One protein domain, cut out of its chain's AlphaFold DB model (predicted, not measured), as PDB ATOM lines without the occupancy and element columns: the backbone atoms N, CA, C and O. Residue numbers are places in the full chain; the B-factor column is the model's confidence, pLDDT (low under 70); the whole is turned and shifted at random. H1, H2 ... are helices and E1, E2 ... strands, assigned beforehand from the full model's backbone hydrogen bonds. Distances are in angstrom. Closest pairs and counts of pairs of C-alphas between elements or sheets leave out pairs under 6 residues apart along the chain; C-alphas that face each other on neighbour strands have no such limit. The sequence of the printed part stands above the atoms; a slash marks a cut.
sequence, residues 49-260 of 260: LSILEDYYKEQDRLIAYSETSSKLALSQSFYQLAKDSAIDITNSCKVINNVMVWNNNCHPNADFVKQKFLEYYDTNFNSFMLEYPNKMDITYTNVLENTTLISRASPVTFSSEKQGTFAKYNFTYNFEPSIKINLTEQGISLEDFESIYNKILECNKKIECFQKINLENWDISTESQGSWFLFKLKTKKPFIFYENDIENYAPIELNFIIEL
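This is residues 49 to 260 of the 260 residues of an uncharacterized protein of Candidatus Pacearchaeota archaeon (UniProt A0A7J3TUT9). Look for a long rod with helix H1 running along much of its length: the strongly twisted sheet E1 E9 E8 E7 makes one end, and the hairpin E4 E5 is an arm reaching to the other. Between them H1 and H2 pack on one face of a small sheet, E2 E3 E6, and residues 163 to 168 stick out at the arm's tip. The printed part has 212 residues with four named helices and nine named strands, in the order H1 E1 H2 E2 E3 E4 E5 E6 H3 H4 E7 E8 E9; the class is mixed, the largest sheet is mixed and the other two are antiparallel. The whole is loose, with a radius of gyration of the C-alphas of 22.6 A and spans of 88 by 31 by 30 A.

Start at the largest sheet, in order E1 (99 to 101), E9 (246 to 259), E8 (228 to 243), E7 (218 to 224). E7 E8 E9 is a meander, each strand the antiparallel neighbour of the one before; find N 221 and O 232 at 2.9 A, and N 231 and O 256 at 2.8 A. E1 is parallel to E9, with N 257 and O 100 at 2.8 A. H1 (49 to 83) is on this sheet with residues 71 to 83, at a height of 13.0 A; the closest C-alphas of H1 and E8 are Gln 76 and Phe 241, 4.9 A. H3 (192 to 202) and H4 (207 to 210) only graze it. H1 touches H2 (110 to 130) with residues 66 to 81 alone, closest at the C-alphas of Ser 77 and Tyr 120, 5.1 A, at a steep tilt of 43 degrees, opposite ways. Both are on the same face of the sheet E2 (140 to 145), E3 (148 to 153), E6 (178 to 182), making two layers, helices over a sheet; there N 143 and O 150 are 2.9 A apart, N 151 and O 179 2.9 A. E3 runs on into E4 (156 to 163) at 33 degrees, and E5 (168 to 175) into E6 at 21 degrees; in the hairpin E4 E5, N 158 and O 173 are 2.8 A apart. In H1, H2 and H3 every O i to N i+4 pair is within hydrogen-bond range; H4 is too short for one.

Find C-alpha 49 at (125.139, 164.918, 106.127); from there H1 runs 50.6 A to C-alpha 83 at (127.083, 114.418, 108.016). H2 spans 30.2 A, E4 23.3 A, E5 23.6 A and E8 28.2 A, bending by 125 degrees at residue 240. E9 spans 33.8 A, bends by 89 degrees at residue 249, and ends at C-alpha 259, (124.546, 97.287, 117.344).

The two farthest C-alphas, Phe 166 and Gly 226, are 87.8 A apart. The printed part has no cut; the link from H1 to E1, residues 84 to 98, is long. Mean pLDDT of the printed part is 88.1, with residues 49 to 52, 91, 135 and 162 to 169 under 70.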
ATOM      1  N   LEU A  49     125.756 166.231 105.931       57.69
ATOM      2  CA  LEU A  49     125.139 164.918 106.127       57.69
ATOM      3  C   LEU A  49     125.584 163.878 105.086       57.69
ATOM      4  O   LEU A  49     125.617 162.697 105.404       57.69
ATOM      5  N   SER A  50     125.941 164.305 103.872       63.09
ATOM      6  CA  SER A  50     126.206 163.416 102.737       63.09
ATOM      7  C   SER A  50     127.440 162.531 102.913       63.09
ATOM      8  O   SER A  50     127.412 161.375 102.514       63.09
ATOM      9  N   ILE A  51     128.515 163.029 103.536       64.25
ATOM     10  CA  ILE A  51     129.728 162.222 103.764       64.25
ATOM     11  C   ILE A  51     129.479 161.175 104.855       64.25
ATOM     12  O   ILE A  51     129.902 160.030 104.723       64.25
ATOM     13  N   LEU A  52     128.777 161.556 105.926       66.94
ATOM     14  CA  LEU A  52     128.355 160.608 106.958       66.94
ATOM     15  C   LEU A  52     127.390 159.561 106.392       66.94
ATOM     16  O   LEU A  52     127.493 158.393 106.751       66.94
ATOM     17  N   GLU A  53     126.488 159.959 105.495       75.19
ATOM     18  CA  GLU A  53     125.516 159.067 104.862       75.19
ATOM     19  C   GLU A  53     126.186 157.931 104.076       75.19
ATOM     20  O   GLU A  53     125.764 156.783 104.198       75.19
ATOM     21  N   ASP A  54     127.252 158.218 103.323       77.50
ATOM     22  CA  ASP A  54     127.986 157.190 102.573       77.50
ATOM     23  C   ASP A  54     128.671 156.173 103.504       77.50
ATOM     24  O   ASP A  54     128.620 154.969 103.244       77.50
ATOM     25  N   TYR A  55     129.252 156.621 104.623       82.25
ATOM     26  CA  TYR A  55     129.852 155.712 105.609       82.25
ATOM     27  C   TYR A  55     128.815 154.858 106.338       82.25
ATOM     28  O   TYR A  55     129.040 153.663 106.514       82.25
ATOM     29  N   TYR A  56     127.675 155.438 106.730       82.69
ATOM     30  CA  TYR A  56     126.594 154.678 107.366       82.69
ATOM     31  C   TYR A  56     125.998 153.638 106.417       82.69
ATOM     32  O   TYR A  56     125.774 152.504 106.827       82.69
ATOM     33  N   LYS A  57     125.820 153.969 105.131       86.25
ATOM     34  CA  LYS A  57     125.377 152.991 104.125       86.25
ATOM     35  C   LYS A  57     126.341 151.816 104.002       86.25
ATOM     36  O   LYS A  57     125.901 150.675 103.884       86.25
ATOM     37  N   GLU A  58     127.644 152.084 104.014       85.75
ATOM     38  CA  GLU A  58     128.648 151.029 103.922       85.75
ATOM     39  C   GLU A  58     128.707 150.178 105.199       85.75
ATOM     40  O   GLU A  58     128.778 148.952 105.111       85.75
ATOM     41  N   GLN A  59     128.588 150.802 106.376       88.44
ATOM     42  CA  GLN A  59     128.418 150.090 107.643       88.44
ATOM     43  C   GLN A  59     127.198 149.161 107.597       88.44
ATOM     44  O   GLN A  59     127.331 147.971 107.878       88.44
ATOM     45  N   ASP A  60     126.024 149.682 107.235       89.88
ATOM     46  CA  ASP A  60     124.777 148.911 107.185       89.88
ATOM     47  C   ASP A  60     124.899 147.741 106.206       89.88
ATOM     48  O   ASP A  60     124.491 146.615 106.503       89.88
ATOM     49  N   ARG A  61     125.528 147.983 105.052       90.12
ATOM     50  CA  ARG A  61     125.811 146.946 104.059       90.12
ATOM     51  C   ARG A  61     126.719 145.858 104.621       90.12
ATOM     52  O   ARG A  61     126.450 144.681 104.388       90.12
ATOM     53  N   LEU A  62     127.792 146.225 105.325       90.44
ATOM     54  CA  LEU A  62     128.699 145.251 105.928       90.44
ATOM     55  C   LEU A  62     127.991 144.423 107.004       90.44
ATOM     56  O   LEU A  62     128.146 143.202 107.020       90.44
ATOM     57  N   ILE A  63     127.209 145.062 107.876       90.88
ATOM     58  CA  ILE A  63     126.461 144.375 108.937       90.88
ATOM     59  C   ILE A  63     125.468 143.390 108.315       90.88
ATOM     60  O   ILE A  63     125.507 142.207 108.643       90.88
ATOM     61  N   ALA A  64     124.653 143.833 107.354       92.19
ATOM     62  CA  ALA A  64     123.668 142.980 106.690       92.19
ATOM     63  C   ALA A  64     124.315 141.795 105.950       92.19
ATOM     64  O   ALA A  64     123.810 140.668 106.000       92.19
ATOM     65  N   TYR A  65     125.447 142.032 105.279       92.81
ATOM     66  CA  TYR A  65     126.204 140.969 104.623       92.81
ATOM     67  C   TYR A  65     126.729 139.961 105.643       92.81
ATOM     68  O   TYR A  65     126.503 138.763 105.504       92.81
ATOM     69  N   SER A  66     127.352 140.447 106.715       92.75
ATOM     70  CA  SER A  66     127.933 139.597 107.750       92.75
ATOM     71  C   SER A  66     126.858 138.792 108.493       92.75
ATOM     72  O   SER A  66     127.051 137.614 108.776       92.75
ATOM     73  N   GLU A  67     125.682 139.368 108.756       93.75
ATOM     74  CA  GLU A  67     124.541 138.632 109.316       93.75
ATOM     75  C   GLU A  67     124.061 137.510 108.388       93.75
ATOM     76  O   GLU A  67     123.768 136.402 108.846       93.75
ATOM     77  N   THR A  68     123.992 137.783 107.084       93.50
ATOM     78  CA  THR A  68     123.583 136.797 106.075       93.50
ATOM     79  C   THR A  68     124.601 135.663 105.982       93.50
ATOM     80  O   THR A  68     124.232 134.495 106.114       93.50
ATOM     81  N   SER A  69     125.887 136.001 105.866       94.06
ATOM     82  CA  SER A  69     127.002 135.052 105.880       94.06
ATOM     83  C   SER A  69     127.010 134.209 107.152       94.06
ATOM     84  O   SER A  69     127.214 133.000 107.094       94.06
ATOM     85  N   SER A  70     126.712 134.813 108.306       95.19
ATOM     86  CA  SER A  70     126.614 134.087 109.569       95.19
ATOM     87  C   SER A  70     125.465 133.075 109.560       95.19
ATOM     88  O   SER A  70     125.654 131.949 110.007       95.19
ATOM     89  N   LYS A  71     124.279 133.420 109.042       95.00
ATOM     90  CA  LYS A  71     123.141 132.478 108.954       95.00
ATOM     91  C   LYS A  71     123.424 131.297 108.022       95.00
ATOM     92  O   LYS A  71     123.068 130.161 108.349       95.00
ATOM     93  N   LEU A  72     124.086 131.552 106.895       94.94
ATOM     94  CA  LEU A  72     124.524 130.501 105.974       94.94
ATOM     95  C   LEU A  72     125.583 129.607 106.629       94.94
ATOM     96  O   LEU A  72     125.443 128.386 106.616       94.94
ATOM     97  N   ALA A  73     126.585 130.199 107.285       96.38
ATOM     98  CA  ALA A  73     127.627 129.458 107.992       96.38
ATOM     99  C   ALA A  73     127.061 128.587 109.120       96.38
ATOM    100  O   ALA A  73     127.476 127.441 109.264       96.38
ATOM    101  N   LEU A  74     126.081 129.083 109.883       96.69
ATOM    102  CA  LEU A  74     125.379 128.304 110.910       96.69
ATOM    103  C   LEU A  74     124.740 127.039 110.329       96.69
ATOM    104  O   LEU A  74     124.961 125.938 110.835       96.69
ATOM    105  N   SER A  75     123.975 127.207 109.251       96.62
ATOM    106  CA  SER A  75     123.256 126.111 108.598       96.62
ATOM    107  C   SER A  75     124.227 125.097 107.985       96.62
ATOM    108  O   SER A  75     124.080 123.892 108.195       96.62
ATOM    109  N   GLN A  76     125.281 125.583 107.320       97.50
ATOM    110  CA  GLN A  76     126.328 124.746 106.735       97.50
ATOM    111  C   GLN A  76     127.092 123.940 107.790       97.50
ATOM    112  O   GLN A  76     127.348 122.752 107.604       97.50
ATOM    113  N   SER A  77     127.431 124.568 108.914       97.31
ATOM    114  CA  SER A  77     128.199 123.926 109.989       97.31
ATOM    115  C   SER A  77     127.378 122.857 110.699       97.31
ATOM    116  O   SER A  77     127.893 121.794 111.042       97.31
ATOM    117  N   PHE A  78     126.079 123.102 110.873       97.19
ATOM    118  CA  PHE A  78     125.163 122.108 111.418       97.19
ATOM    119  C   PHE A  78     124.974 120.915 110.468       97.19
ATOM    120  O   PHE A  78     125.000 119.769 110.918       97.19
ATOM    121  N   TYR A  79     124.873 121.162 109.156       97.19
ATOM    122  CA  TYR A  79     124.862 120.102 108.142       97.19
ATOM    123  C   TYR A  79     126.148 119.261 108.176       97.19
ATOM    124  O   TYR A  79     126.073 118.034 108.202       97.19
ATOM    125  N   GLN A  80     127.322 119.898 108.238       96.12
ATOM    126  CA  GLN A  80     128.613 119.201 108.308       96.12
ATOM    127  C   GLN A  80     128.729 118.332 109.568       96.12
ATOM    128  O   GLN A  80     129.117 117.170 109.470       96.12
ATOM    129  N   LEU A  81     128.301 118.833 110.733       95.56
ATOM    130  CA  LEU A  81     128.241 118.020 111.954       95.56
ATOM    131  C   LEU A  81     127.346 116.789 111.809       95.56
ATOM    132  O   LEU A  81     127.740 115.696 112.215       95.56
ATOM    133  N   ALA A  82     126.142 116.962 111.259       95.06
ATOM    134  CA  ALA A  82     125.203 115.862 111.058       95.06
ATOM    135  C   ALA A  82     125.765 114.818 110.081       95.06
ATOM    136  O   ALA A  82     125.689 113.617 110.348       95.06
ATOM    137  N   LYS A  83     126.401 115.271 108.995       93.06
ATOM    138  CA  LYS A  83     127.083 114.418 108.016       93.06
ATOM    139  C   LYS A  83     128.205 113.594 108.652       93.06
ATOM    140  O   LYS A  83     128.308 112.399 108.384       93.06
ATOM    141  N   ASP A  84     128.973 114.198 109.551       90.19
ATOM    142  CA  ASP A  84     130.055 113.530 110.287       90.19
ATOM    143  C   ASP A  84     129.554 112.725 111.498       90.19
ATOM    144  O   ASP A  84     130.335 112.233 112.313       90.19
ATOM    145  N   SER A  85     128.234 112.566 111.631       90.00
ATOM    146  CA  SER A  85     127.577 111.856 112.732       90.00
ATOM    147  C   SER A  85     127.839 112.437 114.126       90.00
ATOM    148  O   SER A  85     127.574 111.758 115.117       90.00
ATOM    149  N   ALA A  86     128.332 113.678 114.208       91.56
ATOM    150  CA  ALA A  86     128.623 114.407 115.442       91.56
ATOM    151  C   ALA A  86     129.536 113.656 116.439       91.56
ATOM    152  O   ALA A  86     129.393 113.818 117.651       91.56
ATOM    153  N   ILE A  87     130.471 112.840 115.941       91.69
ATOM    154  CA  ILE A  87     131.409 112.056 116.761       91.69
ATOM    155  C   ILE A  87     132.868 112.421 116.492       91.69
ATOM    156  O   ILE A  87     133.226 112.866 115.401       91.69
ATOM    157  N   ASP A  88     133.726 112.163 117.478       85.94
ATOM    158  CA  ASP A  88     135.169 112.285 117.314       85.94
ATOM    159  C   ASP A  88     135.737 111.084 116.545       85.94
ATOM    160  O   ASP A  88     135.968 110.001 117.088       85.94
ATOM    161  N   ILE A  89     135.980 111.295 115.253       78.94
ATOM    162  CA  ILE A  89     136.511 110.279 114.342       78.94
ATOM    163  C   ILE A  89     137.980 109.926 114.598       78.94
ATOM    164  O   ILE A  89     138.471 108.945 114.037       78.94
ATOM    165  N   THR A  90     138.693 110.684 115.439       76.81
ATOM    166  CA  THR A  90     140.079 110.350 115.798       76.81
ATOM    167  C   THR A  90     140.157 109.048 116.602       76.81
ATOM    168  O   THR A  90     141.141 108.309 116.508       76.81
ATOM    169  N   ASN A  91     139.076 108.690 117.299       66.88
ATOM    170  CA  ASN A  91     138.961 107.483 118.111       66.88
ATOM    171  C   ASN A  91     138.514 106.256 117.300       66.88
ATOM    172  O   ASN A  91     137.531 105.624 117.650       66.88
ATOM    173  N   SER A  92     139.223 105.887 116.224       78.62
ATOM    174  CA  SER A  92     139.079 104.589 115.512       78.62
ATOM    175  C   SER A  92     137.639 104.041 115.421       78.62
ATOM    176  O   SER A  92     137.381 102.877 115.749       78.62
ATOM    177  N   CYS A  93     136.680 104.888 115.036       88.31
ATOM    178  CA  CYS A  93     135.272 104.531 115.117       88.31
ATOM    179  C   CYS A  93     134.880 103.483 114.082       88.31
ATOM    180  O   CYS A  93     135.338 103.487 112.940       88.31
ATOM    181  N   LYS A  94     134.016 102.555 114.499       90.62
ATOM    182  CA  LYS A  94     133.525 101.499 113.618       90.62
ATOM    183  C   LYS A  94     132.549 102.092 112.604       90.62
ATOM    184  O   LYS A  94     131.624 102.814 112.970       90.62
ATOM    185  N   VAL A  95     132.732 101.715 111.344       90.12
ATOM    186  CA  VAL A  95     131.870 102.097 110.221       90.12
ATOM    187  C   VAL A  95     131.275 100.836 109.609       90.12
ATOM    188  O   VAL A  95     131.996  99.873 109.347       90.12
ATOM    189  N   ILE A  96     129.966 100.834 109.367       89.19
ATOM    190  CA  ILE A  96     129.261  99.769 108.643       89.19
ATOM    191  C   ILE A  96     128.505 100.431 107.493       89.19
ATOM    192  O   ILE A  96     127.719 101.344 107.719       89.19
ATOM    193  N   ASN A  97     128.731  99.983 106.254       86.31
ATOM    194  CA  ASN A  97     128.072 100.525 105.056       86.31
ATOM    195  C   ASN A  97     128.176 102.061 104.927       86.31
ATOM    196  O   ASN A  97     127.197 102.720 104.592       86.31
ATOM    197  N   ASN A  98     129.356 102.628 105.210       87.25
ATOM    198  CA  ASN A  98     129.610 104.077 105.247       87.25
ATOM    199  C   ASN A  98     128.780 104.862 106.280       87.25
ATOM    200  O   ASN A  98     128.718 106.085 106.206       87.25
ATOM    201  N   VAL A  99     128.168 104.184 107.253       91.19
ATOM    202  CA  VAL A  99     127.447 104.805 108.365       91.19
ATOM    203  C   VAL A  99     128.200 104.538 109.665       91.19
ATOM    204  O   VAL A  99     128.656 103.419 109.924       91.19
ATOM    205  N   MET A 100     128.346 105.580 110.482       93.19
ATOM    206  CA  MET A 100     129.038 105.499 111.765       93.19
ATOM    207  C   MET A 100     128.242 104.678 112.775       93.19
ATOM    208  O   MET A 100     127.025 104.830 112.902       93.19
ATOM    209  N   VAL A 101     128.935 103.822 113.523       92.81
ATOM    210  CA  VAL A 101     128.340 103.071 114.629       92.81
ATOM    211  C   VAL A 101     128.481 103.878 115.911       92.81
ATOM    212  O   VAL A 101     129.593 104.091 116.396       92.81
ATOM    213  N   TRP A 102     127.348 104.271 116.486       93.31
ATOM    214  CA  TRP A 102     127.299 104.865 117.811       93.31
ATOM    215  C   TRP A 102     127.419 103.777 118.885       93.31
ATOM    216  O   TRP A 102     126.634 102.830 118.944       93.31
ATOM    217  N   ASN A 103     128.428 103.888 119.743       90.38
ATOM    218  CA  ASN A 103     128.689 102.959 120.845       90.38
ATOM    219  C   ASN A 103     129.392 103.685 122.002       90.38
ATOM    220  O   ASN A 103     129.654 104.877 121.910       90.38
ATOM    221  N   ASN A 104     129.716 102.977 123.085       87.75
ATOM    222  CA  ASN A 104     130.313 103.584 124.284       87.75
ATOM    223  C   ASN A 104     131.651 104.310 124.043       87.75
ATOM    224  O   ASN A 104     132.038 105.127 124.866       87.75
ATOM    225  N   ASN A 105     132.362 104.005 122.954       88.44
ATOM    226  CA  ASN A 105     133.633 104.646 122.607       88.44
ATOM    227  C   ASN A 105     133.472 105.721 121.519       88.44
ATOM    228  O   ASN A 105     134.313 106.603 121.397       88.44
ATOM    229  N   CYS A 106     132.414 105.624 120.714       91.44
ATOM    230  CA  CYS A 106     132.148 106.468 119.559       91.44
ATOM    231  C   CYS A 106     130.728 106.984 119.653       91.44
ATOM    232  O   CYS A 106     129.813 106.408 119.073       91.44
ATOM    233  N   HIS A 107     130.536 108.045 120.420       91.75
ATOM    234  CA  HIS A 107     129.243 108.684 120.583       91.75
ATOM    235  C   HIS A 107     129.404 110.202 120.604       91.75
ATOM    236  O   HIS A 107     130.510 110.701 120.838       91.75
ATOM    237  N   PRO A 108     128.317 110.949 120.363       93.19
ATOM    238  CA  PRO A 108     128.355 112.392 120.491       93.19
ATOM    239  C   PRO A 108     128.648 112.798 121.934       93.19
ATOM    240  O   PRO A 108     128.077 112.244 122.875       93.19
ATOM    241  N   ASN A 109     129.533 113.775 122.093       92.25
ATOM    242  CA  ASN A 109     129.863 114.412 123.363       92.25
ATOM    243  C   ASN A 109     129.631 115.921 123.209       92.25
ATOM    244  O   ASN A 109     130.116 116.504 122.237       92.25
ATOM    245  N   ALA A 110     128.909 116.554 124.137       90.62
ATOM    246  CA  ALA A 110     128.536 117.963 124.022       90.62
ATOM    247  C   ALA A 110     129.723 118.915 123.811       90.62
ATOM    248  O   ALA A 110     129.612 119.837 123.000       90.62
ATOM    249  N   ASP A 111     130.847 118.708 124.498       91.81
ATOM    250  CA  ASP A 111     132.016 119.585 124.382       91.81
ATOM    251  C   ASP A 111     132.670 119.439 123.005       91.81
ATOM    252  O   ASP A 111     132.940 120.441 122.337       91.81
ATOM    253  N   PHE A 112     132.832 118.197 122.534       93.00
ATOM    254  CA  PHE A 112     133.327 117.924 121.184       93.00
ATOM    255  C   PHE A 112     132.412 118.539 120.119       93.00
ATOM    256  O   PHE A 112     132.887 119.232 119.222       93.00
ATOM    257  N   VAL A 113     131.097 118.329 120.230       95.12
ATOM    258  CA  VAL A 113     130.115 118.847 119.268       95.12
ATOM    259  C   VAL A 113     130.160 120.372 119.216       95.12
ATOM    260  O   VAL A 113     130.187 120.938 118.125       95.12
ATOM    261  N   LYS A 114     130.216 121.050 120.368       94.44
ATOM    262  CA  LYS A 114     130.320 122.517 120.442       94.44
ATOM    263  C   LYS A 114     131.619 123.029 119.825       94.44
ATOM    264  O   LYS A 114     131.589 123.981 119.048       94.44
ATOM    265  N   GLN A 115     132.746 122.395 120.139       94.31
ATOM    266  CA  GLN A 115     134.040 122.777 119.581       94.31
ATOM    267  C   GLN A 115     134.073 122.578 118.061       94.31
ATOM    268  O   GLN A 115     134.466 123.483 117.327       94.31
ATOM    269  N   LYS A 116     133.622 121.415 117.582       95.19
ATOM    270  CA  LYS A 116     133.620 121.089 116.155       95.19
ATOM    271  C   LYS A 116     132.637 121.961 115.373       95.19
ATOM    272  O   LYS A 116     132.954 122.386 114.266       95.19
ATOM    273  N   PHE A 117     131.491 122.300 115.970       96.50
ATOM    274  CA  PHE A 117     130.561 123.285 115.418       96.50
ATOM    275  C   PHE A 117     131.245 124.626 115.157       96.50
ATOM    276  O   PHE A 117     131.113 125.177 114.068       96.50
ATOM    277  N   LEU A 118     131.960 125.146 116.159       95.88
ATOM    278  CA  LEU A 118     132.657 126.426 116.064       95.88
ATOM    279  C   LEU A 118     133.756 126.399 115.001       95.88
ATOM    280  O   LEU A 118     133.858 127.335 114.223       95.88
ATOM    281  N   GLU A 119     134.520 125.311 114.909       95.56
ATOM    282  CA  GLU A 119     135.555 125.149 113.879       95.56
ATOM    283  C   GLU A 119     134.969 125.200 112.456       95.56
ATOM    284  O   GLU A 119     135.486 125.902 111.578       95.56
ATOM    285  N   TYR A 120     133.859 124.490 112.226       96.56
ATOM    286  CA  TYR A 120     133.136 124.550 110.955       96.56
ATOM    287  C   TYR A 120     132.538 125.930 110.708       96.56
ATOM    288  O   TYR A 120     132.669 126.459 109.603       96.56
ATOM    289  N   TYR A 121     131.955 126.552 111.733       96.94
ATOM    290  CA  TYR A 121     131.399 127.893 111.617       96.94
ATOM    291  C   TYR A 121     132.469 128.904 111.222       96.94
ATOM    292  O   TYR A 121     132.267 129.628 110.252       96.94
ATOM    293  N   ASP A 122     133.614 128.913 111.902       94.88
ATOM    294  CA  ASP A 122     134.720 129.827 111.622       94.88
ATOM    295  C   ASP A 122     135.214 129.669 110.186       94.88
ATOM    296  O   ASP A 122     135.406 130.656 109.474       94.88
ATOM    297  N   THR A 123     135.371 128.425 109.736       94.44
ATOM    298  CA  THR A 123     135.815 128.122 108.372       94.44
ATOM    299  C   THR A 123     134.817 128.644 107.336       94.44
ATOM    300  O   THR A 123     135.193 129.390 106.430       94.44
ATOM    301  N   ASN A 124     133.536 128.298 107.487       94.81
ATOM    302  CA  ASN A 124     132.484 128.675 106.541       94.81
ATOM    303  C   ASN A 124     132.233 130.192 106.551       94.81
ATOM    304  O   ASN A 124     132.146 130.820 105.499       94.81
ATOM    305  N   PHE A 125     132.158 130.799 107.736       94.50
ATOM    306  CA  PHE A 125     131.903 132.225 107.894       94.50
ATOM    307  C   PHE A 125     133.023 133.071 107.291       94.50
ATOM    308  O   PHE A 125     132.742 133.984 106.515       94.50
ATOM    309  N   ASN A 126     134.285 132.734 107.576       91.00
ATOM    310  CA  ASN A 126     135.420 133.428 106.975       91.00
ATOM    311  C   ASN A 126     135.426 133.269 105.450       91.00
ATOM    312  O   ASN A 126     135.659 134.249 104.749       91.00
ATOM    313  N   SER A 127     135.100 132.078 104.932       91.38
ATOM    314  CA  SER A 127     134.974 131.857 103.488       91.38
ATOM    315  C   SER A 127     133.931 132.781 102.853       91.38
ATOM    316  O   SER A 127     134.232 133.444 101.865       91.38
ATOM    317  N   PHE A 128     132.735 132.893 103.438       91.50
ATOM    318  CA  PHE A 128     131.701 133.798 102.926       91.50
ATOM    319  C   PHE A 128     132.098 135.271 103.060       91.50
ATOM    320  O   PHE A 128     131.829 136.068 102.170       91.50
ATOM    321  N   MET A 129     132.782 135.659 104.138       90.00
ATOM    322  CA  MET A 129     133.245 137.039 104.306       90.00
ATOM    323  C   MET A 129     134.294 137.462 103.265       90.00
ATOM    324  O   MET A 129     134.338 138.642 102.913       90.00
ATOM    325  N   LEU A 130     135.086 136.531 102.717       88.12
ATOM    326  CA  LEU A 130     136.040 136.817 101.634       88.12
ATOM    327  C   LEU A 130     135.362 137.243 100.324       88.12
ATOM    328  O   LEU A 130     135.982 137.927  99.507       88.12
ATOM    329  N   GLU A 131     134.098 136.873 100.121       87.25
ATOM    330  CA  GLU A 131     133.315 137.259  98.944       87.25
ATOM    331  C   GLU A 131     132.725 138.673  99.055       87.25
ATOM    332  O   GLU A 131     132.089 139.168  98.118       87.25
ATOM    333  N   TYR A 132     132.959 139.365 100.176       88.19
ATOM    334  CA  TYR A 132     132.474 140.722 100.356       88.19
ATOM    335  C   TYR A 132     133.057 141.672  99.284       88.19
ATOM    336  O   TYR A 132     134.281 141.817  99.178       88.19
ATOM    337  N   PRO A 133     132.218 142.385  98.501       83.31
ATOM    338  CA  PRO A 133     132.664 143.070  97.282       83.31
ATOM    339  C   PRO A 133     133.754 144.128  97.474       83.31
ATOM    340  O   PRO A 133     134.551 144.367  96.568       83.31
ATOM    341  N   ASN A 134     133.792 144.760  98.646       79.75
ATOM    342  CA  ASN A 134     134.684 145.878  98.921       79.75
ATOM    343  C   ASN A 134     136.016 145.453  99.568       79.75
ATOM    344  O   ASN A 134     136.737 146.321 100.051       79.75
ATOM    345  N   LYS A 135     136.351 144.147  99.535       68.50
ATOM    346  CA  LYS A 135     137.637 143.552  99.956       68.50
ATOM    347  C   LYS A 135     138.214 144.222 101.205       68.50
ATOM    348  O   LYS A 135     139.229 144.914 101.147       68.50
ATOM    349  N   MET A 136     137.524 144.035 102.322       72.94
ATOM    350  CA  MET A 136     137.959 144.527 103.624       72.94
ATOM    351  C   MET A 136     138.603 143.376 104.392       72.94
ATOM    352  O   MET A 136     137.994 142.314 104.512       72.94
ATOM    353  N   ASP A 137     139.804 143.589 104.928       73.94
ATOM    354  CA  ASP A 137     140.405 142.648 105.875       73.94
ATOM    355  C   ASP A 137     139.701 142.802 107.223       73.94
ATOM    356  O   ASP A 137     140.011 143.693 108.018       73.94
ATOM    357  N   ILE A 138     138.706 141.950 107.460       79.88
ATOM    358  CA  ILE A 138     137.941 141.931 108.702       79.88
ATOM    359  C   ILE A 138     138.180 140.592 109.373       79.88
ATOM    360  O   ILE A 138     137.800 139.542 108.863       79.88
ATOM    361  N   THR A 139     138.803 140.633 110.545       82.25
ATOM    362  CA  THR A 139     138.959 139.448 111.387       82.25
ATOM    363  C   THR A 139     137.862 139.436 112.437       82.25
ATOM    364  O   THR A 139     137.765 140.365 113.245       82.25
ATOM    365  N   TYR A 140     137.060 138.375 112.427       87.56
ATOM    366  CA  TYR A 140     136.057 138.113 113.449       87.56
ATOM    367  C   TYR A 140     136.597 137.155 114.508       87.56
ATOM    368  O   TYR A 140     137.287 136.185 114.211       87.56
ATOM    369  N   THR A 141     136.259 137.441 115.758       89.81
ATOM    370  CA  THR A 141     136.368 136.517 116.883       89.81
ATOM    371  C   THR A 141     134.979 135.977 117.170       89.81
ATOM    372  O   THR A 141     134.069 136.754 117.479       89.81
ATOM    373  N   ASN A 142     134.822 134.661 117.078       91.88
ATOM    374  CA  ASN A 142     133.546 133.988 117.267       91.88
ATOM    375  C   ASN A 142     133.557 133.224 118.587       91.88
ATOM    376  O   ASN A 142     134.523 132.542 118.926       91.88
ATOM    377  N   VAL A 143     132.484 133.367 119.358       92.50
ATOM    378  CA  VAL A 143     132.324 132.704 120.653       92.50
ATOM    379  C   VAL A 143     130.903 132.176 120.756       92.50
ATOM    380  O   VAL A 143     129.946 132.903 120.487       92.50
ATOM    381  N   LEU A 144     130.761 130.915 121.165       91.81
ATOM    382  CA  LEU A 144     129.471 130.325 121.505       91.81
ATOM    383  C   LEU A 144     129.266 130.389 123.019       91.81
ATOM    384  O   LEU A 144     129.910 129.669 123.778       91.81
ATOM    385  N   GLU A 145     128.349 131.247 123.453       90.19
ATOM    386  CA  GLU A 145     127.932 131.356 124.849       90.19
ATOM    387  C   GLU A 145     126.546 130.715 124.989       90.19
ATOM    388  O   GLU A 145     125.540 131.254 124.521       90.19
ATOM    389  N   ASN A 146     126.478 129.545 125.633       87.25
ATOM    390  CA  ASN A 146     125.265 128.725 125.721       87.25
ATOM    391  C   ASN A 146     124.701 128.391 124.325       87.25
ATOM    392  O   ASN A 146     125.309 127.630 123.577       87.25
ATOM    393  N   THR A 147     123.551 128.968 123.968       89.50
ATOM    394  CA  THR A 147     122.893 128.824 122.663       89.50
ATOM    395  C   THR A 147     123.047 130.063 121.781       89.50
ATOM    396  O   THR A 147     122.407 130.148 120.739       89.50
ATOM    397  N   THR A 148     123.854 131.050 122.177       94.00
ATOM    398  CA  THR A 148     124.042 132.293 121.416       94.00
ATOM    399  C   THR A 148     125.440 132.349 120.825       94.00
ATOM    400  O   THR A 148     126.432 132.364 121.551       94.00
ATOM    401  N   LEU A 149     125.512 132.418 119.498       94.44
ATOM    402  CA  LEU A 149     126.747 132.671 118.779       94.44
ATOM    403  C   LEU A 149     126.979 134.176 118.673       94.44
ATOM    404  O   LEU A 149     126.095 134.925 118.248       94.44
ATOM    405  N   ILE A 150     128.168 134.609 119.073       93.31
ATOM    406  CA  ILE A 150     128.578 136.006 119.080       93.31
ATOM    407  C   ILE A 150     129.809 136.148 118.192       93.31
ATOM    408  O   ILE A 150     130.869 135.623 118.526       93.31
ATOM    409  N   SER A 151     129.679 136.916 117.115       92.50
ATOM    410  CA  SER A 151     130.762 137.216 116.176       92.50
ATOM    411  C   SER A 151     131.141 138.685 116.328       92.50
ATOM    412  O   SER A 151     130.316 139.571 116.093       92.50
ATOM    413  N   ARG A 152     132.369 138.969 116.769       90.38
ATOM    414  CA  ARG A 152     132.871 140.339 116.987       90.38
ATOM    415  C   ARG A 152     134.053 140.609 116.078       90.38
ATOM    416  O   ARG A 152     135.042 139.888 116.149       90.38
ATOM    417  N   ALA A 153     133.971 141.644 115.259       88.56
ATOM    418  CA  ALA A 153     135.093 142.078 114.443       88.56
ATOM    419  C   ALA A 153     135.973 143.093 115.177       88.56
ATOM    420  O   ALA A 153     135.516 143.817 116.064       88.56
ATOM    421  N   SER A 154     137.237 143.172 114.761       84.50
ATOM    422  CA  SER A 154     138.077 144.334 115.073       84.50
ATOM    423  C   SER A 154     137.494 145.611 114.440       84.50
ATOM    424  O   SER A 154     136.776 145.505 113.441       84.50
ATOM    425  N   PRO A 155     137.798 146.812 114.978       85.12
ATOM    426  CA  PRO A 155     137.315 148.065 114.406       85.12
ATOM    427  C   PRO A 155     137.652 148.171 112.916       85.12
ATOM    428  O   PRO A 155     138.815 148.060 112.525       85.12
ATOM    429  N   VAL A 156     136.633 148.404 112.094       83.94
ATOM    430  CA  VAL A 156     136.780 148.636 110.658       83.94
ATOM    431  C   VAL A 156     136.948 150.130 110.439       83.94
ATOM    432  O   VAL A 156     136.105 150.925 110.861       83.94
ATOM    433  N   THR A 157     138.043 150.509 109.781       81.75
ATOM    434  CA  THR A 157     138.391 151.904 109.511       81.75
ATOM    435  C   THR A 157     138.187 152.241 108.042       81.75
ATOM    436  O   THR A 157     138.862 151.695 107.171       81.75
ATOM    437  N   PHE A 158     137.332 153.224 107.771       77.81
ATOM    438  CA  PHE A 158     137.265 153.891 106.478       77.81
ATOM    439  C   PHE A 158     138.017 155.207 106.521       77.81
ATOM    440  O   PHE A 158     137.697 156.092 107.313       77.81
ATOM    441  N   SER A 159     138.995 155.354 105.631       75.44
ATOM    442  CA  SER A 159     139.666 156.625 105.385       75.44
ATOM    443  C   SER A 159     139.334 157.132 103.990       75.44
ATOM    444  O   SER A 159     139.628 156.445 103.012       75.44
ATOM    445  N   SER A 160     138.785 158.341 103.883       72.06
ATOM    446  CA  SER A 160     138.718 159.046 102.599       72.06
ATOM    447  C   SER A 160     139.490 160.351 102.663       72.06
ATOM    448  O   SER A 160     139.471 161.075 103.660       72.06
ATOM    449  N   GLU A 161     140.190 160.636 101.575       71.88
ATOM    450  CA  GLU A 161     140.880 161.893 101.356       71.88
ATOM    451  C   GLU A 161     140.030 162.743 100.411       71.88
ATOM    452  O   GLU A 161     139.662 162.294  99.323       71.88
ATOM    453  N   LYS A 162     139.726 163.978 100.811       68.38
ATOM    454  CA  LYS A 162     139.086 164.963  99.938       68.38
ATOM    455  C   LYS A 162     140.006 166.148  99.701       68.38
ATOM    456  O   LYS A 162     140.678 166.646 100.606       68.38
ATOM    457  N   GLN A 163     140.007 166.611  98.455       61.25
ATOM    458  CA  GLN A 163     140.732 167.796  98.028       61.25
ATOM    459  C   GLN A 163     139.733 168.891  97.654       61.25
ATOM    460  O   GLN A 163     139.051 168.813  96.635       61.25
ATOM    461  N   GLY A 164     139.653 169.917  98.495       62.22
ATOM    462  CA  GLY A 164     138.984 171.170  98.171       62.22
ATOM    463  C   GLY A 164     139.915 172.118  97.412       62.22
ATOM    464  O   GLY A 164     141.115 171.881  97.283       62.22
ATOM    465  N   THR A 165     139.376 173.250  96.954       54.81
ATOM    466  CA  THR A 165     140.119 174.260  96.173       54.81
ATOM    467  C   THR A 165     141.355 174.814  96.902       54.81
ATOM    468  O   THR A 165     142.296 175.253  96.248       54.81
ATOM    469  N   PHE A 166     141.374 174.782  98.242       53.22
ATOM    470  CA  PHE A 166     142.433 175.382  99.068       53.22
ATOM    471  C   PHE A 166     142.939 174.491 100.214       53.22
ATOM    472  O   PHE A 166     143.795 174.926 100.982       53.22
ATOM    473  N   ALA A 167     142.435 173.262 100.360       56.75
ATOM    474  CA  ALA A 167     142.854 172.361 101.431       56.75
ATOM    475  C   ALA A 167     142.624 170.894 101.068       56.75
ATOM    476  O   ALA A 167     141.678 170.554 100.358       56.75
ATOM    477  N   LYS A 168     143.471 170.031 101.623       68.06
ATOM    478  CA  LYS A 168     143.331 168.577 101.609       68.06
ATOM    479  C   LYS A 168     143.032 168.122 103.034       68.06
ATOM    480  O   LYS A 168     143.721 168.550 103.960       68.06
ATOM    481  N   TYR A 169     141.998 167.311 103.208       66.62
ATOM    482  CA  TYR A 169     141.558 166.826 104.514       66.62
ATOM    483  C   TYR A 169     141.166 165.353 104.431       66.62
ATOM    484  O   TYR A 169     140.667 164.886 103.406       66.62
ATOM    485  N   ASN A 170     141.417 164.635 105.527       71.62
ATOM    486  CA  ASN A 170     141.133 163.213 105.654       71.62
ATOM    487  C   ASN A 170     139.987 163.011 106.640       71.62
ATOM    488  O   ASN A 170     140.013 163.554 107.745       71.62
ATOM    489  N   PHE A 171     139.017 162.199 106.249       71.56
ATOM    490  CA  PHE A 171     138.012 161.663 107.152       71.56
ATOM    491  C   PHE A 171     138.407 160.262 107.560       71.56
ATOM    492  O   PHE A 171     138.837 159.475 106.718       71.56
ATOM    493  N   THR A 172     138.219 159.951 108.834       76.25
ATOM    494  CA  THR A 172     138.388 158.603 109.358       76.25
ATOM    495  C   THR A 172     137.123 158.239 110.111       76.25
ATOM    496  O   THR A 172     136.749 158.927 111.059       76.25
ATOM    497  N   TYR A 173     136.449 157.193 109.652       78.31
ATOM    498  CA  TYR A 173     135.258 156.639 110.275       78.31
ATOM    499  C   TYR A 173     135.577 155.231 110.766       78.31
ATOM    500  O   TYR A 173     136.069 154.416 109.990       78.31
ATOM    501  N   ASN A 174     135.310 154.965 112.042       84.62
ATOM    502  CA  ASN A 174     135.566 153.675 112.672       84.62
ATOM    503  C   ASN A 174     134.271 153.131 113.258       84.62
ATOM    504  O   ASN A 174     133.558 153.861 113.946       84.62
ATOM    505  N   PHE A 175     134.013 151.847 113.048       86.88
ATOM    506  CA  PHE A 175     132.924 151.137 113.710       86.88
ATOM    507  C   PHE A 175     133.331 149.697 114.011       86.88
ATOM    508  O   PHE A 175     134.213 149.138 113.363       86.88
ATOM    509  N   GLU A 176     132.689 149.104 115.010       86.94
ATOM    510  CA  GLU A 176     132.949 147.736 115.456       86.94
ATOM    511  C   GLU A 176     131.732 146.867 115.117       86.94
ATOM    512  O   GLU A 176     130.718 146.932 115.820       86.94
ATOM    513  N   PRO A 177     131.778 146.080 114.025       87.50
ATOM    514  CA  PRO A 177     130.688 145.177 113.704       87.50
ATOM    515  C   PRO A 177     130.596 144.070 114.756       87.50
ATOM    516  O   PRO A 177     131.579 143.399 115.084       87.50
ATOM    517  N   SER A 178     129.387 143.848 115.267       89.12
ATOM    518  CA  SER A 178     129.100 142.731 116.160       89.12
ATOM    519  C   SER A 178     127.768 142.100 115.795       89.12
ATOM    520  O   SER A 178     126.788 142.812 115.585       89.12
ATOM    521  N   ILE A 179     127.741 140.775 115.755       93.19
ATOM    522  CA  ILE A 179     126.575 139.983 115.379       93.19
ATOM    523  C   ILE A 179     126.285 139.021 116.520       93.19
ATOM    524  O   ILE A 179     127.200 138.452 117.120       93.19
ATOM    525  N   LYS A 180     125.002 138.853 116.835       93.69
ATOM    526  CA  LYS A 180     124.531 137.900 117.838       93.69
ATOM    527  C   LYS A 180     123.382 137.104 117.248       93.69
ATOM    528  O   LYS A 180     122.377 137.694 116.861       93.69
ATOM    529  N   ILE A 181     123.527 135.785 117.190       93.81
ATOM    530  CA  ILE A 181     122.488 134.891 116.678       93.81
ATOM    531  C   ILE A 181     122.209 133.804 117.705       93.81
ATOM    532  O   ILE A 181     123.113 133.099 118.148       93.81
ATOM    533  N   ASN A 182     120.938 133.653 118.068       95.00
ATOM    534  CA  ASN A 182     120.480 132.557 118.906       95.00
ATOM    535  C   ASN A 182     120.272 131.296 118.048       95.00
ATOM    536  O   ASN A 182     119.459 131.299 117.124       95.00
ATOM    537  N   LEU A 183     121.000 130.220 118.352       92.88
ATOM    538  CA  LEU A 183     120.941 128.947 117.630       92.88
ATOM    539  C   LEU A 183     119.547 128.313 117.693       92.88
ATOM    540  O   LEU A 183     119.037 127.848 116.675       92.88
ATOM    541  N   THR A 184     118.898 128.351 118.857       90.06
ATOM    542  CA  THR A 184     117.569 127.762 119.068       90.06
ATOM    543  C   THR A 184     116.504 128.468 118.232       90.06
ATOM    544  O   THR A 184     115.641 127.814 117.649       90.06
ATOM    545  N   GLU A 185     116.588 129.794 118.092       89.94
ATOM    546  CA  GLU A 185     115.705 130.555 117.194       89.94
ATOM    547  C   GLU A 185     115.908 130.172 115.721       89.94
ATOM    548  O   GLU A 185     114.950 130.168 114.947       89.94
ATOM    549  N   GLN A 186     117.132 129.783 115.344       90.00
ATOM    550  CA  GLN A 186     117.433 129.215 114.024       90.00
ATOM    551  C   GLN A 186     117.054 127.726 113.906       90.00
ATOM    552  O   GLN A 186     117.240 127.132 112.850       90.00
ATOM    553  N   GLY A 187     116.503 127.107 114.955       89.56
ATOM    554  CA  GLY A 187     116.159 125.683 114.973       89.56
ATOM    555  C   GLY A 187     117.363 124.744 115.087       89.56
ATOM    556  O   GLY A 187     117.228 123.558 114.802       89.56
ATOM    557  N   ILE A 188     118.528 125.260 115.487       93.25
ATOM    558  CA  ILE A 188     119.755 124.490 115.703       93.25
ATOM    559  C   ILE A 188     119.874 124.175 117.196       93.25
ATOM    560  O   ILE A 188     119.939 125.077 118.032       93.25
ATOM    561  N   SER A 189     119.944 122.885 117.528       92.75
ATOM    562  CA  SER A 189     120.178 122.400 118.889       92.75
ATOM    563  C   SER A 189     121.367 121.445 118.896       92.75
ATOM    564  O   SER A 189     121.268 120.300 118.459       92.75
ATOM    565  N   LEU A 190     122.515 121.925 119.377       93.38
ATOM    566  CA  LEU A 190     123.744 121.125 119.462       93.38
ATOM    567  C   LEU A 190     123.682 120.075 120.579       93.38
ATOM    568  O   LEU A 190     124.389 119.075 120.537       93.38
ATOM    569  N   GLU A 191     122.829 120.285 121.579       91.88
ATOM    570  CA  GLU A 191     122.657 119.357 122.701       91.88
ATOM    571  C   GLU A 191     121.820 118.131 122.306       91.88
ATOM    572  O   GLU A 191     121.876 117.092 122.971       91.88
ATOM    573  N   ASP A 192     121.094 118.213 121.183       91.88
ATOM    574  CA  ASP A 192     120.270 117.112 120.690       91.88
ATOM    575  C   ASP A 192     121.109 115.867 120.392       91.88
ATOM    576  O   ASP A 192     120.653 114.766 120.680       91.88
ATOM    577  N   PHE A 193     122.332 116.003 119.867       94.12
ATOM    578  CA  PHE A 193     123.141 114.846 119.465       94.12
ATOM    579  C   PHE A 193     123.424 113.893 120.640       94.12
ATOM    580  O   PHE A 193     123.166 112.692 120.544       94.12
ATOM    581  N   GLU A 194     123.890 114.423 121.774       93.88
ATOM    582  CA  GLU A 194     124.145 113.625 122.978       93.88
ATOM    583  C   GLU A 194     122.837 113.184 123.655       93.88
ATOM    584  O   GLU A 194     122.708 112.033 124.079       93.88
ATOM    585  N   SER A 195     121.820 114.056 123.699       93.19
ATOM    586  CA  SER A 195     120.504 113.711 124.257       93.19
ATOM    587  C   SER A 195     119.856 112.529 123.529       93.19
ATOM    588  O   SER A 195     119.301 111.628 124.162       93.19
ATOM    589  N   ILE A 196     119.947 112.504 122.198       93.75
ATOM    590  CA  ILE A 196     119.413 111.425 121.369       93.75
ATOM    591  C   ILE A 196     120.150 110.119 121.654       93.75
ATOM    592  O   ILE A 196     119.498 109.096 121.867       93.75
ATOM    593  N   TYR A 197     121.482 110.153 121.703       93.19
ATOM    594  CA  TYR A 197     122.283 108.981 122.044       93.19
ATOM    595  C   TYR A 197     121.876 108.396 123.407       93.19
ATOM    596  O   TYR A 197     121.578 107.204 123.503       93.19
ATOM    597  N   ASN A 198     121.748 109.241 124.433       92.88
ATOM    598  CA  ASN A 198     121.355 108.813 125.777       92.88
ATOM    599  C   ASN A 198     119.939 108.211 125.815       92.88
ATOM    600  O   ASN A 198     119.752 107.127 126.367       92.88
ATOM    601  N   LYS A 199     118.955 108.833 125.150       92.25
ATOM    602  CA  LYS A 199     117.589 108.281 125.032       92.25
ATOM    603  C   LYS A 199     117.566 106.911 124.348       92.25
ATOM    604  O   LYS A 199     116.776 106.040 124.706       92.25
ATOM    605  N   ILE A 200     118.430 106.704 123.356       90.50
ATOM    606  CA  ILE A 200     118.562 105.417 122.665       90.50
ATOM    607  C   ILE A 200     119.212 104.373 123.581       90.50
ATOM    608  O   ILE A 200     118.753 103.229 123.621       90.50
ATOM    609  N   LEU A 201     120.231 104.743 124.360       89.06
ATOM    610  CA  LEU A 201     120.830 103.842 125.348       89.06
ATOM    611  C   LEU A 201     119.822 103.398 126.418       89.06
ATOM    612  O   LEU A 201     119.752 102.208 126.729       89.06
ATOM    613  N   GLU A 202     118.998 104.315 126.932       90.62
ATOM    614  CA  GLU A 202     117.954 104.019 127.930       90.62
ATOM    615  C   GLU A 202     116.970 102.939 127.454       90.62
ATOM    616  O   GLU A 202     116.490 102.113 128.240       90.62
ATOM    617  N   CYS A 203     116.723 102.878 126.146       87.31
ATOM    618  CA  CYS A 203     115.876 101.860 125.540       87.31
ATOM    619  C   CYS A 203     116.475 100.444 125.556       87.31
ATOM    620  O   CYS A 203     115.771  99.497 125.191       87.31
ATOM    621  N   ASN A 204     117.732 100.262 125.986       82.81
ATOM    622  CA  ASN A 204     118.396  98.961 126.129       82.81
ATOM    623  C   ASN A 204     118.197  98.055 124.901       82.81
ATOM    624  O   ASN A 204     117.897  96.867 125.026       82.81
ATOM    625  N   LYS A 205     118.312  98.642 123.703       78.06
ATOM    626  CA  LYS A 205     118.226  97.932 122.418       78.06
ATOM    627  C   LYS A 205     116.859  97.293 122.105       78.06
ATOM    628  O   LYS A 205     116.757  96.434 121.232       78.06
ATOM    629  N   LYS A 206     115.785  97.725 122.779       81.94
ATOM    630  CA  LYS A 206     114.409  97.258 122.538       81.94
ATOM    631  C   LYS A 206     113.703  98.115 121.485       81.94
ATOM    632  O   LYS A 206     113.435  99.294 121.718       81.94
ATOM    633  N   ILE A 207     113.299  97.499 120.372       80.94
ATOM    634  CA  ILE A 207     112.664  98.203 119.241       80.94
ATOM    635  C   ILE A 207     111.363  98.933 119.606       80.94
ATOM    636  O   ILE A 207     111.135 100.052 119.156       80.94
ATOM    637  N   GLU A 208     110.545  98.349 120.481       84.69
ATOM    638  CA  GLU A 208     109.287  98.952 120.949       84.69
ATOM    639  C   GLU A 208     109.506 100.265 121.714       84.69
ATOM    640  O   GLU A 208     108.618 101.116 121.765       84.69
ATOM    641  N   CYS A 209     110.679 100.425 122.335       87.00
ATOM    642  CA  CYS A 209     111.057 101.653 123.023       87.00
ATOM    643  C   CYS A 209     111.516 102.718 122.023       87.00
ATOM    644  O   CYS A 209     111.067 103.858 122.109       87.00
ATOM    645  N   PHE A 210     112.317 102.336 121.020       83.38
ATOM    646  CA  PHE A 210     112.791 103.256 119.980       83.38
ATOM    647  C   PHE A 210     111.648 103.947 119.233       83.38
ATOM    648  O   PHE A 210     111.714 105.146 118.985       83.38
ATOM    649  N   GLN A 211     110.561 103.223 118.956       80.25
ATOM    650  CA  GLN A 211     109.371 103.765 118.290       80.25
ATOM    651  C   GLN A 211     108.612 104.819 119.117       80.25
ATOM    652  O   GLN A 211     107.764 105.523 118.575       80.25
ATOM    653  N   LYS A 212     108.886 104.925 120.422       86.19
ATOM    654  CA  LYS A 212     108.248 105.888 121.332       86.19
ATOM    655  C   LYS A 212     109.114 107.114 121.613       86.19
ATOM    656  O   LYS A 212     108.646 108.030 122.288       86.19
ATOM    657  N   ILE A 213     110.360 107.141 121.132       88.19
ATOM    658  CA  ILE A 213     111.245 108.291 121.315       88.19
ATOM    659  C   ILE A 213     110.665 109.466 120.529       88.19
ATOM    660  O   ILE A 213     110.603 109.440 119.303       88.19
ATOM    661  N   ASN A 214     110.261 110.510 121.249       88.12
ATOM    662  CA  ASN A 214     109.867 111.780 120.658       88.12
ATOM    663  C   ASN A 214     111.018 112.784 120.794       88.12
ATOM    664  O   ASN A 214     111.544 113.005 121.893       88.12
ATOM    665  N   LEU A 215     111.404 113.376 119.670       91.31
ATOM    666  CA  LEU A 215     112.448 114.387 119.580       91.31
ATOM    667  C   LEU A 215     111.814 115.697 119.122       91.31
ATOM    668  O   LEU A 215     110.969 115.717 118.227       91.31
ATOM    669  N   GLU A 216     112.198 116.802 119.755       90.38
ATOM    670  CA  GLU A 216     111.584 118.103 119.489       90.38
ATOM    671  C   GLU A 216     111.908 118.591 118.075       90.38
ATOM    672  O   GLU A 216     110.987 118.890 117.312       90.38
ATOM    673  N   ASN A 217     113.189 118.562 117.695       92.25
ATOM    674  CA  ASN A 217     113.683 119.122 116.432       92.25
ATOM    675  C   ASN A 217     113.844 118.096 115.302       92.25
ATOM    676  O   ASN A 217     114.089 118.483 114.158       92.25
ATOM    677  N   TRP A 218     113.683 116.805 115.600       94.88
ATOM    678  CA  TRP A 218     114.002 115.712 114.682       94.88
ATOM    679  C   TRP A 218     112.822 114.764 114.490       94.88
ATOM    680  O   TRP A 218     112.132 114.414 115.446       94.88
ATOM    681  N   ASP A 219     112.636 114.312 113.257       94.38
ATOM    682  CA  ASP A 219     111.838 113.143 112.920       94.38
ATOM    683  C   ASP A 219     112.758 111.924 112.857       94.38
ATOM    684  O   ASP A 219     113.827 111.965 112.245       94.38
ATOM    685  N   ILE A 220     112.350 110.835 113.508       93.12
ATOM    686  CA  ILE A 220     113.138 109.609 113.631       93.12
ATOM    687  C   ILE A 220     112.512 108.488 112.810       93.12
ATOM    688  O   ILE A 220     111.316 108.209 112.898       93.12
ATOM    689  N   SER A 221     113.342 107.802 112.033       92.12
ATOM    690  CA  SER A 221     112.988 106.542 111.388       92.12
ATOM    691  C   SER A 221     114.052 105.496 111.688       92.12
ATOM    692  O   SER A 221     115.233 105.817 111.839       92.12
ATOM    693  N   THR A 222     113.619 104.245 111.842       90.06
ATOM    694  CA  THR A 222     114.496 103.136 112.227       90.06
ATOM    695  C   THR A 222     114.274 101.935 111.324       90.06
ATOM    696  O   THR A 222     113.136 101.577 111.022       90.06
ATOM    697  N   GLU A 223     115.364 101.303 110.895       90.12
ATOM    698  CA  GLU A 223     115.341 100.087 110.079       90.12
ATOM    699  C   GLU A 223     116.144  98.988 110.785       90.12
ATOM    700  O   GLU A 223     117.295  99.191 111.168       90.12
ATOM    701  N   SER A 224     115.535  97.815 110.972       87.06
ATOM    702  CA  SER A 224     116.205  96.649 111.559       87.06
ATOM    703  C   SER A 224     116.967  95.874 110.492       87.06
ATOM    704  O   SER A 224     116.400  95.516 109.461       87.06
ATOM    705  N   GLN A 225     118.241  95.591 110.754       85.00
ATOM    706  CA  GLN A 225     119.157  94.914 109.835       85.00
ATOM    707  C   GLN A 225     119.828  93.723 110.535       85.00
ATOM    708  O   GLN A 225     121.050  93.567 110.571       85.00
ATOM    709  N   GLY A 226     119.001  92.863 111.133       83.38
ATOM    710  CA  GLY A 226     119.424  91.624 111.785       83.38
ATOM    711  C   GLY A 226     120.171  91.860 113.098       83.38
ATOM    712  O   GLY A 226     119.587  91.689 114.160       83.38
ATOM    713  N   SER A 227     121.453  92.231 113.023       86.44
ATOM    714  CA  SER A 227     122.349  92.422 114.182       86.44
ATOM    715  C   SER A 227     122.508  93.884 114.620       86.44
ATOM    716  O   SER A 227     123.200  94.165 115.595       86.44
ATOM    717  N   TRP A 228     121.874  94.819 113.917       90.19
ATOM    718  CA  TRP A 228     121.969  96.250 114.192       90.19
ATOM    719  C   TRP A 228     120.723  97.001 113.712       90.19
ATOM    720  O   TRP A 228     119.928  96.483 112.922       90.19
ATOM    721  N   PHE A 229     120.564  98.232 114.197       90.69
ATOM    722  CA  PHE A 229     119.525  99.170 113.782       90.69
ATOM    723  C   PHE A 229     120.143 100.372 113.074       90.69
ATOM    724  O   PHE A 229     121.080 100.978 113.597       90.69
ATOM    725  N   LEU A 230     119.597 100.729 111.911       92.88
ATOM    726  CA  LEU A 230     119.878 101.993 111.238       92.88
ATOM    727  C   LEU A 230     118.918 103.054 111.758       92.88
ATOM    728  O   LEU A 230     117.705 102.908 111.602       92.88
ATOM    729  N   PHE A 231     119.453 104.127 112.316       93.69
ATOM    730  CA  PHE A 231     118.696 105.317 112.658       93.69
ATOM    731  C   PHE A 231     118.902 106.361 111.569       93.69
ATOM    732  O   PHE A 231     120.039 106.661 111.207       93.69
ATOM    733  N   LYS A 232     117.798 106.910 111.058       94.69
ATOM    734  CA  LYS A 232     117.798 108.061 110.152       94.69
ATOM    735  C   LYS A 232     116.975 109.163 110.797       94.69
ATOM    736  O   LYS A 232     115.754 109.031 110.940       94.69
ATOM    737  N   LEU A 233     117.659 110.215 111.218       95.31
ATOM    738  CA  LEU A 233     117.071 111.417 111.781       95.31
ATOM    739  C   LEU A 233     117.005 112.488 110.702       95.31
ATOM    740  O   LEU A 233     117.984 112.703 109.993       95.31
ATOM    741  N   LYS A 234     115.876 113.183 110.607       96.69
ATOM    742  CA  LYS A 234     115.722 114.348 109.730       96.69
ATOM    743  C   LYS A 234     115.261 115.543 110.536       96.69
ATOM    744  O   LYS A 234     114.383 115.396 111.384       96.69
ATOM    745  N   THR A 235     115.826 116.719 110.300       96.69
ATOM    746  CA  THR A 235     115.330 117.928 110.961       96.69
ATOM    747  C   THR A 235     113.894 118.217 110.527       96.69
ATOM    748  O   THR A 235     113.547 118.097 109.354       96.69
ATOM    749  N   LYS A 236     113.036 118.652 111.451       94.69
ATOM    750  CA  LYS A 236     111.642 119.002 111.109       94.69
ATOM    751  C   LYS A 236     111.543 120.250 110.238       94.69
ATOM    752  O   LYS A 236     110.593 120.414 109.475       94.69
ATOM    753  N   LYS A 237     112.509 121.158 110.383       94.00
ATOM    754  CA  LYS A 237     112.632 122.367 109.567       94.00
ATOM    755  C   LYS A 237     113.709 122.167 108.496       94.00
ATOM    756  O   LYS A 237     114.728 121.539 108.790       94.00
ATOM    757  N   PRO A 238     113.499 122.690 107.278       96.00
ATOM    758  CA  PRO A 238     114.537 122.729 106.257       96.00
ATOM    759  C   PRO A 238     115.583 123.809 106.560       96.00
ATOM    760  O   PRO A 238     115.280 124.822 107.191       96.00
ATOM    761  N   PHE A 239     116.796 123.596 106.058       96.31
ATOM    762  CA  PHE A 239     117.931 124.514 106.142       96.31
ATOM    763  C   PHE A 239     118.508 124.761 104.749       96.31
ATOM    764  O   PHE A 239     118.357 123.921 103.862       96.31
ATOM    765  N   ILE A 240     119.174 125.904 104.568       95.31
ATOM    766  CA  ILE A 240     119.995 126.169 103.379       95.31
ATOM    767  C   ILE A 240     121.407 125.653 103.657       95.31
ATOM    768  O   ILE A 240     122.007 126.046 104.654       95.31
ATOM    769  N   PHE A 241     121.938 124.787 102.801       96.19
ATOM    770  CA  PHE A 241     123.306 124.272 102.914       96.19
ATOM    771  C   PHE A 241     123.859 123.883 101.539       96.19
ATOM    772  O   PHE A 241     123.114 123.688 100.583       96.19
ATOM    773  N   TYR A 242     125.177 123.757 101.446       94.25
ATOM    774  CA  TYR A 242     125.900 123.370 100.244       94.25
ATOM    775  C   TYR A 242     126.384 121.925 100.361       94.25
ATOM    776  O   TYR A 242     127.107 121.561 101.295       94.25
ATOM    777  N   GLU A 243     126.020 121.110  99.376       93.56
ATOM    778  CA  GLU A 243     126.499 119.741  99.211       93.56
ATOM    779  C   GLU A 243     127.172 119.621  97.843       93.56
ATOM    780  O   GLU A 243     126.525 119.793  96.813       93.56
ATOM    781  N   ASN A 244     128.479 119.334  97.833       91.00
ATOM    782  CA  ASN A 244     129.295 119.282  96.612       91.00
ATOM    783  C   ASN A 244     129.139 120.551  95.747       91.00
ATOM    784  O   ASN A 244     128.877 120.460  94.550       91.00
ATOM    785  N   ASP A 245     129.242 121.720  96.386       88.50
ATOM    786  CA  ASP A 245     129.095 123.053  95.778       88.50
ATOM    787  C   ASP A 245     127.706 123.362  95.185       88.50
ATOM    788  O   ASP A 245     127.521 124.371  94.505       88.50
ATOM    789  N   ILE A 246     126.700 122.527  95.463       94.56
ATOM    790  CA  ILE A 246     125.309 122.756  95.063       94.56
ATOM    791  C   ILE A 246     124.521 123.250  96.272       94.56
ATOM    792  O   ILE A 246     124.510 122.606  97.323       94.56
ATOM    793  N   GLU A 247     123.841 124.386  96.114       94.75
ATOM    794  CA  GLU A 247     122.917 124.914  97.116       94.75
ATOM    795  C   GLU A 247     121.671 124.030  97.217       94.75
ATOM    796  O   GLU A 247     121.007 123.733  96.220       94.75
ATOM    797  N   ASN A 248     121.339 123.631  98.438       96.31
ATOM    798  CA  ASN A 248     120.171 122.835  98.767       96.31
ATOM    799  C   ASN A 248     119.329 123.555  99.818       96.31
ATOM    800  O   ASN A 248     119.855 124.206 100.718       96.31
ATOM    801  N   TYR A 249     118.010 123.379  99.726       97.00
ATOM    802  CA  TYR A 249     117.060 123.782 100.758       97.00
ATOM    803  C   TYR A 249     116.207 122.580 101.159       97.00
ATOM    804  O   TYR A 249     115.218 122.249 100.502       97.00
ATOM    805  N   ALA A 250     116.629 121.888 102.215       97.00
ATOM    806  CA  ALA A 250     116.044 120.617 102.629       97.00
ATOM    807  C   ALA A 250     116.248 120.362 104.132       97.00
ATOM    808  O   ALA A 250     117.076 121.021 104.766       97.00
ATOM    809  N   PRO A 251     115.503 119.418 104.734       96.81
ATOM    810  CA  PRO A 251     115.860 118.848 106.028       96.81
ATOM    811  C   PRO A 251     117.293 118.306 106.040       96.81
ATOM    812  O   PRO A 251     117.711 117.645 105.091       96.81
ATOM    813  N   ILE A 252     118.019 118.548 107.128       96.94
ATOM    814  CA  ILE A 252     119.337 117.952 107.355       96.94
ATOM    815  C   ILE A 252     119.133 116.533 107.876       96.94
ATOM    816  O   ILE A 252     118.312 116.303 108.768       96.94
ATOM    817  N   GLU A 253     119.883 115.588 107.317       95.94
ATOM    818  CA  GLU A 253     119.821 114.180 107.691       95.94
ATOM    819  C   GLU A 253     121.042 113.775 108.520       95.94
ATOM    820  O   GLU A 253     122.179 114.093 108.175       95.94
ATOM    821  N   LEU A 254     120.798 113.035 109.598       95.38
ATOM    822  CA  LEU A 254     121.812 112.372 110.409       95.38
ATOM    823  C   LEU A 254     121.516 110.873 110.406       95.38
ATOM    824  O   LEU A 254     120.445 110.440 110.833       95.38
ATOM    825  N   ASN A 255     122.488 110.079 109.960       94.94
ATOM    826  CA  ASN A 255     122.383 108.628 109.910       94.94
ATOM    827  C   ASN A 255     123.442 107.998 110.813       94.94
ATOM    828  O   ASN A 255     124.618 108.329 110.705       94.94
ATOM    829  N   PHE A 256     123.042 107.059 111.666       94.44
ATOM    830  CA  PHE A 256     123.967 106.299 112.510       94.44
ATOM    831  C   PHE A 256     123.429 104.896 112.789       94.44
ATOM    832  O   PHE A 256     122.243 104.607 112.616       94.44
ATOM    833  N   ILE A 257     124.318 104.007 113.219       93.81
ATOM    834  CA  ILE A 257     124.008 102.613 113.532       93.81
ATOM    835  C   ILE A 257     124.163 102.355 115.027       93.81
ATOM    836  O   ILE A 257     125.106 102.833 115.649       93.81
ATOM    837  N   ILE A 258     123.276 101.531 115.585       90.50
ATOM    838  CA  ILE A 258     123.420 100.939 116.921       90.50
ATOM    839  C   ILE A 258     123.437  99.416 116.780       90.50
ATOM    840  O   ILE A 258     122.527  98.839 116.184       90.50
ATOM    841  N   GLU A 259     124.451  98.755 117.337       87.94
ATOM    842  CA  GLU A 259     124.546  97.287 117.344       87.94
ATOM    843  C   GLU A 259     123.751  96.664 118.504       87.94
ATOM    844  O   GLU A 259     123.695  97.232 119.601       87.94
ATOM    845  N   LEU A 260     123.157  95.487 118.257       72.75
ATOM    846  CA  LEU A 260     122.422  94.676 119.244       72.75
ATOM    847  C   LEU A 260     123.306  94.104 120.357       72.75
ATOM    848  O   LEU A 260     124.540  94.038 120.198       72.75
TER     849      LEU A 260